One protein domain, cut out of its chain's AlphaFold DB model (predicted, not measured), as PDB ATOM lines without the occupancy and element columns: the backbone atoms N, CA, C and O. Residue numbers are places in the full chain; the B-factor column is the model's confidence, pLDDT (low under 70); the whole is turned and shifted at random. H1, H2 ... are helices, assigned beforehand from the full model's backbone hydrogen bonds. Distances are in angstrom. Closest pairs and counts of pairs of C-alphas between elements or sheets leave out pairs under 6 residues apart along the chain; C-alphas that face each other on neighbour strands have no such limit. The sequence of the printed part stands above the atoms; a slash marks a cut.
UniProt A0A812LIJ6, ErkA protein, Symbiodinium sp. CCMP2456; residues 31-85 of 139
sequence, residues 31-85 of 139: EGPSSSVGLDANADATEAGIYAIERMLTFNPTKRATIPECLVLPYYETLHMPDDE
ATOM      1  N   GLU A  31     -60.178  11.865  20.658       58.38
ATOM      2  CA  GLU A  31     -59.092  11.283  19.870       58.38
ATOM      3  C   GLU A  31     -59.216  11.938  18.495       58.38
ATOM      4  O   GLU A  31     -60.033  11.533  17.669       58.38
ATOM      5  N   GLY A  32     -58.514  13.052  18.293       56.03
ATOM      6  CA  GLY A  32     -58.364  13.584  16.950       56.03
ATOM      7  C   GLY A  32     -57.617  12.569  16.075       56.03
ATOM      8  O   GLY A  32     -57.059  11.595  16.591       56.03
ATOM      9  N   PRO A  33     -57.578  12.778  14.748       54.06
ATOM     10  CA  PRO A  33     -56.638  12.052  13.894       54.06
ATOM     11  C   PRO A  33     -55.238  12.119  14.514       54.06
ATOM     12  O   PRO A  33     -54.919  13.099  15.181       54.06
ATOM     13  N   SER A  34     -54.422  11.079  14.344       51.59
ATOM     14  CA  SER A  34     -53.139  10.945  15.051       51.59
ATOM     15  C   SER A  34     -52.192  12.153  14.909       51.59
ATOM     16  O   SER A  34     -51.395  12.421  15.803       51.59
ATOM     17  N   SER A  35     -52.415  12.987  13.888       49.16
ATOM     18  CA  SER A  35     -51.978  14.391  13.762       49.16
ATOM     19  C   SER A  35     -52.518  15.355  14.851       49.16
ATOM     20  O   SER A  35     -52.844  16.506  14.579       49.16
ATOM     21  N   SER A  36     -52.802  14.876  16.059       47.81
ATOM     22  CA  SER A  36     -53.392  15.666  17.158       47.81
ATOM     23  C   SER A  36     -52.848  15.257  18.521       47.81
ATOM     24  O   SER A  36     -52.855  16.055  19.462       47.81
ATOM     25  N   VAL A  37     -52.297  14.044  18.623       56.06
ATOM     26  CA  VAL A  37     -51.166  13.801  19.509       56.06
ATOM     27  C   VAL A  37     -50.038  14.575  18.842       56.06
ATOM     28  O   VAL A  37     -49.722  14.244  17.714       56.06
ATOM     29  N   GLY A  38     -49.494  15.631  19.451       54.22
ATOM     30  CA  GLY A  38     -48.496  16.527  18.829       54.22
ATOM     31  C   GLY A  38     -47.144  15.881  18.467       54.22
ATOM     32  O   GLY A  38     -46.101  16.492  18.668       54.22
ATOM     33  N   LEU A  39     -47.142  14.631  18.007       56.25
ATOM     34  CA  LEU A  39     -46.035  13.913  17.392       56.25
ATOM     35  C   LEU A  39     -45.733  14.483  16.001       56.25
ATOM     36  O   LEU A  39     -44.570  14.558  15.632       56.25
ATOM     37  N   ASP A  40     -46.756  14.956  15.286       57.06
ATOM     38  CA  ASP A  40     -46.630  15.749  14.056       57.06
ATOM     39  C   ASP A  40     -46.111  17.178  14.311       57.06
ATOM     40  O   ASP A  40     -45.563  17.815  13.415       57.06
ATOM     41  N   ALA A  41     -46.240  17.679  15.544       57.78
ATOM     42  CA  ALA A  41     -45.662  18.954  15.967       57.78
ATOM     43  C   ALA A  41     -44.141  18.881  16.196       57.78
ATOM     44  O   ALA A  41     -43.498  19.918  16.372       57.78
ATOM     45  N   ASN A  42     -43.552  17.679  16.189       64.12
ATOM     46  CA  ASN A  42     -42.108  17.522  16.124       64.12
ATOM     47  C   ASN A  42     -41.676  17.543  14.653       64.12
ATOM     48  O   ASN A  42     -41.820  16.551  13.946       64.12
ATOM     49  N   ALA A  43     -41.144  18.683  14.209       68.25
ATOM     50  CA  ALA A  43     -40.737  18.908  12.822       68.25
ATOM     51  C   ALA A  43     -39.708  17.886  12.295       68.25
ATOM     52  O   ALA A  43     -39.588  17.724  11.083       68.25
ATOM     53  N   ASP A  44     -39.005  17.188  13.191       80.38
ATOM     54  CA  ASP A  44     -37.967  16.217  12.844       80.38
ATOM     55  C   ASP A  44     -38.478  14.761  12.815       80.38
ATOM     56  O   ASP A  44     -37.722  13.842  12.492       80.38
ATOM     57  N   ALA A  45     -39.744  14.510  13.173       83.44
ATOM     58  CA  ALA A  45     -40.294  13.158  13.208       83.44
ATOM     59  C   ALA A  45     -40.650  12.653  11.800       83.44
ATOM     60  O   ALA A  45     -41.387  13.292  11.051       83.44
ATOM     61  N   THR A  46     -40.162  11.462  11.445       89.94
ATOM     62  CA  THR A  46     -40.525  10.807  10.182       89.94
ATOM     63  C   THR A  46     -41.915  10.179  10.275       89.94
ATOM     64  O   THR A  46     -42.314   9.693  11.334       89.94
ATOM     65  N   GLU A  47     -42.638  10.104   9.154       89.88
ATOM     66  CA  GLU A  47     -43.953   9.441   9.092       89.88
ATOM     67  C   GLU A  47     -43.885   7.986   9.581       89.88
ATOM     68  O   GLU A  47     -44.743   7.531  10.335       89.88
ATOM     69  N   ALA A  48     -42.813   7.272   9.216       91.69
ATOM     70  CA  ALA A  48     -42.562   5.912   9.683       91.69
ATOM     71  C   ALA A  48     -42.390   5.847  11.213       91.69
ATOM     72  O   ALA A  48     -42.895   4.920  11.848       91.69
ATOM     73  N   GLY A  49     -41.713   6.834  11.811       91.31
ATOM     74  CA  GLY A  49     -41.521   6.925  13.259       91.31
ATOM     75  C   GLY A  49     -42.814   7.242  14.004       91.31
ATOM     76  O   GLY A  49     -43.111   6.608  15.017       91.31
ATOM     77  N   ILE A  50     -43.622   8.159  13.468       90.50
ATOM     78  CA  ILE A  50     -44.959   8.463  13.998       90.50
ATOM     79  C   ILE A  50     -45.825   7.197  13.969       90.50
ATOM     80  O   ILE A  50     -46.372   6.803  15.000       90.50
ATOM     81  N   TYR A  51     -45.856   6.493  12.834       91.44
ATOM     82  CA  TYR A  51     -46.596   5.240  12.691       91.44
ATOM     83  C   TYR A  51     -46.136   4.167  13.692       91.44
ATOM     84  O   TYR A  51     -46.963   3.522  14.337       91.44
ATOM     85  N   ALA A  52     -44.825   3.994  13.888       93.44
ATOM     86  CA  ALA A  52     -44.308   3.040  14.867       93.44
ATOM     87  C   ALA A  52     -44.763   3.369  16.299       93.44
ATOM     88  O   ALA A  52     -45.244   2.490  17.022       93.44
ATOM     89  N   ILE A  53     -44.697   4.643  16.692       92.31
ATOM     90  CA  ILE A  53     -45.129   5.104  18.015       92.31
ATOM     91  C   ILE A  53     -46.629   4.868  18.224       92.31
ATOM     92  O   ILE A  53     -47.019   4.398  19.292       92.31
ATOM     93  N   GLU A  54     -47.479   5.117  17.227       90.75
ATOM     94  CA  GLU A  54     -48.926   4.860  17.318       90.75
ATOM     95  C   GLU A  54     -49.247   3.388  17.606       90.75
ATOM     96  O   GLU A  54     -50.098   3.062  18.443       90.75
ATOM     97  N   ARG A  55     -48.528   2.477  16.941       93.31
ATOM     98  CA  ARG A  55     -48.688   1.029  17.127       93.31
ATOM     99  C   ARG A  55     -48.258   0.575  18.529       93.31
ATOM    100  O   ARG A  55     -48.855  -0.357  19.076       93.31
ATOM    101  N   MET A  56     -47.283   1.255  19.138       93.56
ATOM    102  CA  MET A  56     -46.762   0.953  20.479       93.56
ATOM    103  C   MET A  56     -47.552   1.636  21.609       93.56
ATOM    104  O   MET A  56     -47.824   1.016  22.638       93.56
ATOM    105  N   LEU A  57     -47.990   2.884  21.423       91.75
ATOM    106  CA  LEU A  57     -48.740   3.680  22.407       91.75
ATOM    107  C   LEU A  57     -50.254   3.423  22.363       91.75
ATOM    108  O   LEU A  57     -51.071   4.290  22.667       91.75
ATOM    109  N   THR A  58     -50.656   2.197  22.037       89.75
ATOM    110  CA  THR A  58     -52.062   1.791  22.092       89.75
ATOM    111  C   THR A  58     -52.503   1.567  23.546       89.75
ATOM    112  O   THR A  58     -51.892   0.785  24.288       89.75
ATOM    113  N   PHE A  59     -53.595   2.232  23.947       88.06
ATOM    114  CA  PHE A  59     -54.146   2.156  25.307       88.06
ATOM    115  C   PHE A  59     -54.580   0.737  25.686       88.06
ATOM    116  O   PHE A  59     -54.234   0.244  26.756       88.06
ATOM    117  N   ASN A  60     -55.325   0.064  24.804       89.31
ATOM    118  CA  ASN A  60     -55.727  -1.318  25.035       89.31
ATOM    119  C   ASN A  60     -54.523  -2.251  24.793       89.31
ATOM    120  O   ASN A  60     -54.122  -2.408  23.638       89.31
ATOM    121  N   PRO A  61     -53.988  -2.928  25.827       93.44
ATOM    122  CA  PRO A  61     -52.801  -3.768  25.682       93.44
ATOM    123  C   PRO A  61     -53.017  -4.944  24.723       93.44
ATOM    124  O   PRO A  61     -52.074  -5.366  24.071       93.44
ATOM    125  N   THR A  62     -54.253  -5.431  24.567       94.62
ATOM    126  CA  THR A  62     -54.570  -6.525  23.626       94.62
ATOM    127  C   THR A  62     -54.560  -6.101  22.156       94.62
ATOM    128  O   THR A  62     -54.556  -6.954  21.277       94.62
ATOM    129  N   LYS A  63     -54.586  -4.790  21.881       92.25
ATOM    130  CA  LYS A  63     -54.522  -4.216  20.526       92.25
ATOM    131  C   LYS A  63     -53.157  -3.600  20.202       92.25
ATOM    132  O   LYS A  63     -52.938  -3.186  19.063       92.25
ATOM    133  N   ARG A  64     -52.286  -3.483  21.208       96.19
ATOM    134  CA  ARG A  64     -50.926  -2.963  21.065       96.19
ATOM    135  C   ARG A  64     -50.110  -3.933  20.220       96.19
ATOM    136  O   ARG A  64     -50.234  -5.139  20.411       96.19
ATOM    137  N   ALA A  65     -49.299  -3.399  19.309       96.62
ATOM    138  CA  ALA A  65     -48.434  -4.227  18.479       96.62
ATOM    139  C   ALA A  65     -47.480  -5.071  19.338       96.62
ATOM    140  O   ALA A  65     -46.947  -4.612  20.354       96.62
ATOM    141  N   THR A  66     -47.299  -6.318  18.926       96.38
ATOM    142  CA  THR A  66     -46.323  -7.248  19.495       96.38
ATOM    143  C   THR A  66     -44.917  -6.927  18.989       96.38
ATOM    144  O   THR A  66     -44.754  -6.259  17.971       96.38
ATOM    145  N   ILE A  67     -43.879  -7.417  19.676       94.75
ATOM    146  CA  ILE A  67     -42.487  -7.184  19.257       94.75
ATOM    147  C   ILE A  67     -42.222  -7.648  17.808       94.75
ATOM    148  O   ILE A  67     -41.699  -6.836  17.049       94.75
ATOM    149  N   PRO A  68     -42.643  -8.853  17.364       94.25
ATOM    150  CA  PRO A  68     -42.443  -9.268  15.973       94.25
ATOM    151  C   PRO A  68     -43.150  -8.364  14.953       94.25
ATOM    152  O   PRO A  68     -42.603  -8.082  13.894       94.25
ATOM    153  N   GLU A  69     -44.350  -7.867  15.275       95.31
ATOM    154  CA  GLU A  69     -45.064  -6.911  14.417       95.31
ATOM    155  C   GLU A  69     -44.366  -5.547  14.361       95.31
ATOM    156  O   GLU A  69     -44.457  -4.864  13.346       95.31
ATOM    157  N   CYS A  70     -43.685  -5.141  15.437       95.31
ATOM    158  CA  CYS A  70     -42.913  -3.903  15.470       95.31
ATOM    159  C   CYS A  70     -41.621  -3.999  14.652       95.31
ATOM    160  O   CYS A  70     -41.280  -3.041  13.969       95.31
ATOM    161  N   LEU A  71     -40.913  -5.131  14.704       95.38
ATOM    162  CA  LEU A  71     -39.614  -5.302  14.035       95.38
ATOM    163  C   LEU A  71     -39.707  -5.182  12.505       95.38
ATOM    164  O   LEU A  71     -38.788  -4.673  11.875       95.38
ATOM    165  N   VAL A  72     -40.853  -5.542  11.919       95.81
ATOM    166  CA  VAL A  72     -41.106  -5.431  10.470       95.81
ATOM    167  C   VAL A  72     -41.643  -4.062  10.028       95.81
ATOM    168  O   VAL A  72     -42.017  -3.889   8.866       95.81
ATOM    169  N   LEU A  73     -41.756  -3.084  10.934       96.50
ATOM    170  CA  LEU A  73     -42.248  -1.753  10.572       96.50
ATOM    171  C   LEU A  73     -41.221  -1.007   9.705       96.50
ATOM    172  O   LEU A  73     -40.024  -1.106   9.975       96.50
ATOM    173  N   PRO A  74     -41.664  -0.155   8.757       96.00
ATOM    174  CA  PRO A  74     -40.764   0.607   7.881       96.00
ATOM    175  C   PRO A  74     -39.715   1.436   8.629       96.00
ATOM    176  O   PRO A  74     -38.625   1.682   8.129       96.00
ATOM    177  N   TYR A  75     -40.029   1.862   9.855       95.75
ATOM    178  CA  TYR A  75     -39.103   2.618  10.692       95.75
ATOM    179  C   TYR A  75     -37.843   1.826  11.084       95.75
ATOM    180  O   TYR A  75     -36.783   2.422  11.250       95.75
ATOM    181  N   TYR A  76     -37.946   0.500  11.221       95.38
ATOM    182  CA  TYR A  76     -36.848  -0.379  11.635       95.38
ATOM    183  C   TYR A  76     -36.240  -1.175  10.473       95.38
ATOM    184  O   TYR A  76     -35.335  -1.969  10.704       95.38
ATOM    185  N   GLU A  77     -36.683  -0.953   9.232       95.81
ATOM    186  CA  GLU A  77     -36.289  -1.750   8.060       95.81
ATOM    187  C   GLU A  77     -34.766  -1.848   7.881       95.81
ATOM    188  O   GLU A  77     -34.241  -2.914   7.578       95.81
ATOM    189  N   THR A  78     -34.037  -0.756   8.123       95.38
ATOM    190  CA  THR A  78     -32.572  -0.720   7.978       95.38
ATOM    191  C   THR A  78     -31.819  -1.465   9.083       95.38
ATOM    192  O   THR A  78     -30.622  -1.709   8.939       95.38
ATOM    193  N   LEU A  79     -32.500  -1.797  10.181       94.62
ATOM    194  CA  LEU A  79     -31.952  -2.493  11.345       94.62
ATOM    195  C   LEU A  79     -32.463  -3.931  11.463       94.62
ATOM    196  O   LEU A  79     -31.852  -4.715  12.183       94.62
ATOM    197  N   HIS A  80     -33.568  -4.270  10.797       94.62
ATOM    198  CA  HIS A  80     -34.203  -5.574  10.923       94.62
ATOM    199  C   HIS A  80     -33.324  -6.673  10.314       94.62
ATOM    200  O   HIS A  80     -33.084  -6.706   9.104       94.62
ATOM    201  N   MET A  81     -32.852  -7.583  11.165       95.19
ATOM    202  CA  MET A  81     -31.978  -8.695  10.794       95.19
ATOM    203  C   MET A  81     -32.489  -9.977  11.458       95.19
ATOM    204  O   MET A  81     -32.067 -10.290  12.568       95.19
ATOM    205  N   PRO A  82     -33.367 -10.756  10.791       92.75
ATOM    206  CA  PRO A  82     -33.996 -11.936  11.391       92.75
ATOM    207  C   PRO A  82     -33.013 -12.964  11.971       92.75
ATOM    208  O   PRO A  82     -33.313 -13.605  12.975       92.75
ATOM    209  N   ASP A  83     -31.834 -13.103  11.359       92.81
ATOM    210  CA  ASP A  83     -30.794 -14.035  11.809       92.81
ATOM    211  C   ASP A  83     -30.088 -13.577  13.105       92.81
ATOM    212  O   ASP A  83     -29.500 -14.406  13.799       92.81
ATOM    213  N   ASP A  84     -30.163 -12.283  13.451       94.50
ATOM    214  CA  ASP A  84     -29.589 -11.673  14.668       94.50
ATOM    215  C   ASP A  84     -30.673 -11.288  15.701       94.50
ATOM    216  O   ASP A  84     -30.425 -10.574  16.671       94.50
ATOM    217  N   GLU A  85     -31.901 -11.788  15.525       93.19
ATOM    218  CA  GLU A  85     -33.049 -11.549  16.409       93.19
ATOM    219  C   GLU A  85     -33.533 -12.865  17.064       93.19
ATOM    220  O   GLU A  85     -34.650 -13.330  16.812       93.19
TER     221      GLU A  85
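What this domain is: This is residues 31 to 85 of the 139 residues of the protein "ErkA protein" of Symbiodinium sp. CCMP2456 (UniProt A0A812LIJ6). A flat piece with little regular structure: an unnamed stretch, residues 31 to 46, leads into helix H1, a loop turns back to the shorter helix H2, and a second unnamed stretch, residues 72 to 85, runs out beyond H2. The two helices lie between these stretches, which make the ends of the longest axis. The printed part has 55 residues, of which 15 are in the named helices H1 and H2, in that order, with no named strand; the class is all helix. It is loose, with a radius of gyration of the C-alphas of 12.6 A and spans of 39 by 29 by 10 A.

How they stand to each other: H1, residues 47 to 56, and H2, residues 67 to 71, only just touch, with 3 pairs of C-alphas within 8 A. Their closest C-alphas, those of Ala 52 and Cys 70, are 7.1 A apart. In H1 and H2 every O i to N i+4 pair is within hydrogen-bond range.

Where its parts are: H1 begins at C-alpha 47 (-43.953, 9.441, 9.092) and measures 14.5 A from first to last C-alpha. H2 measures 6.3 A and ends at C-alpha 71 (-39.614, -5.302, 14.035).

The domain as a whole: The two C-alphas farthest apart, those of Gly 32 and Asp 83, are 39.4 A apart. The printed part has no cut, and the link from H1 to H2 is short. Model confidence is low, with pLDDT under 70, at residues 31 to 43.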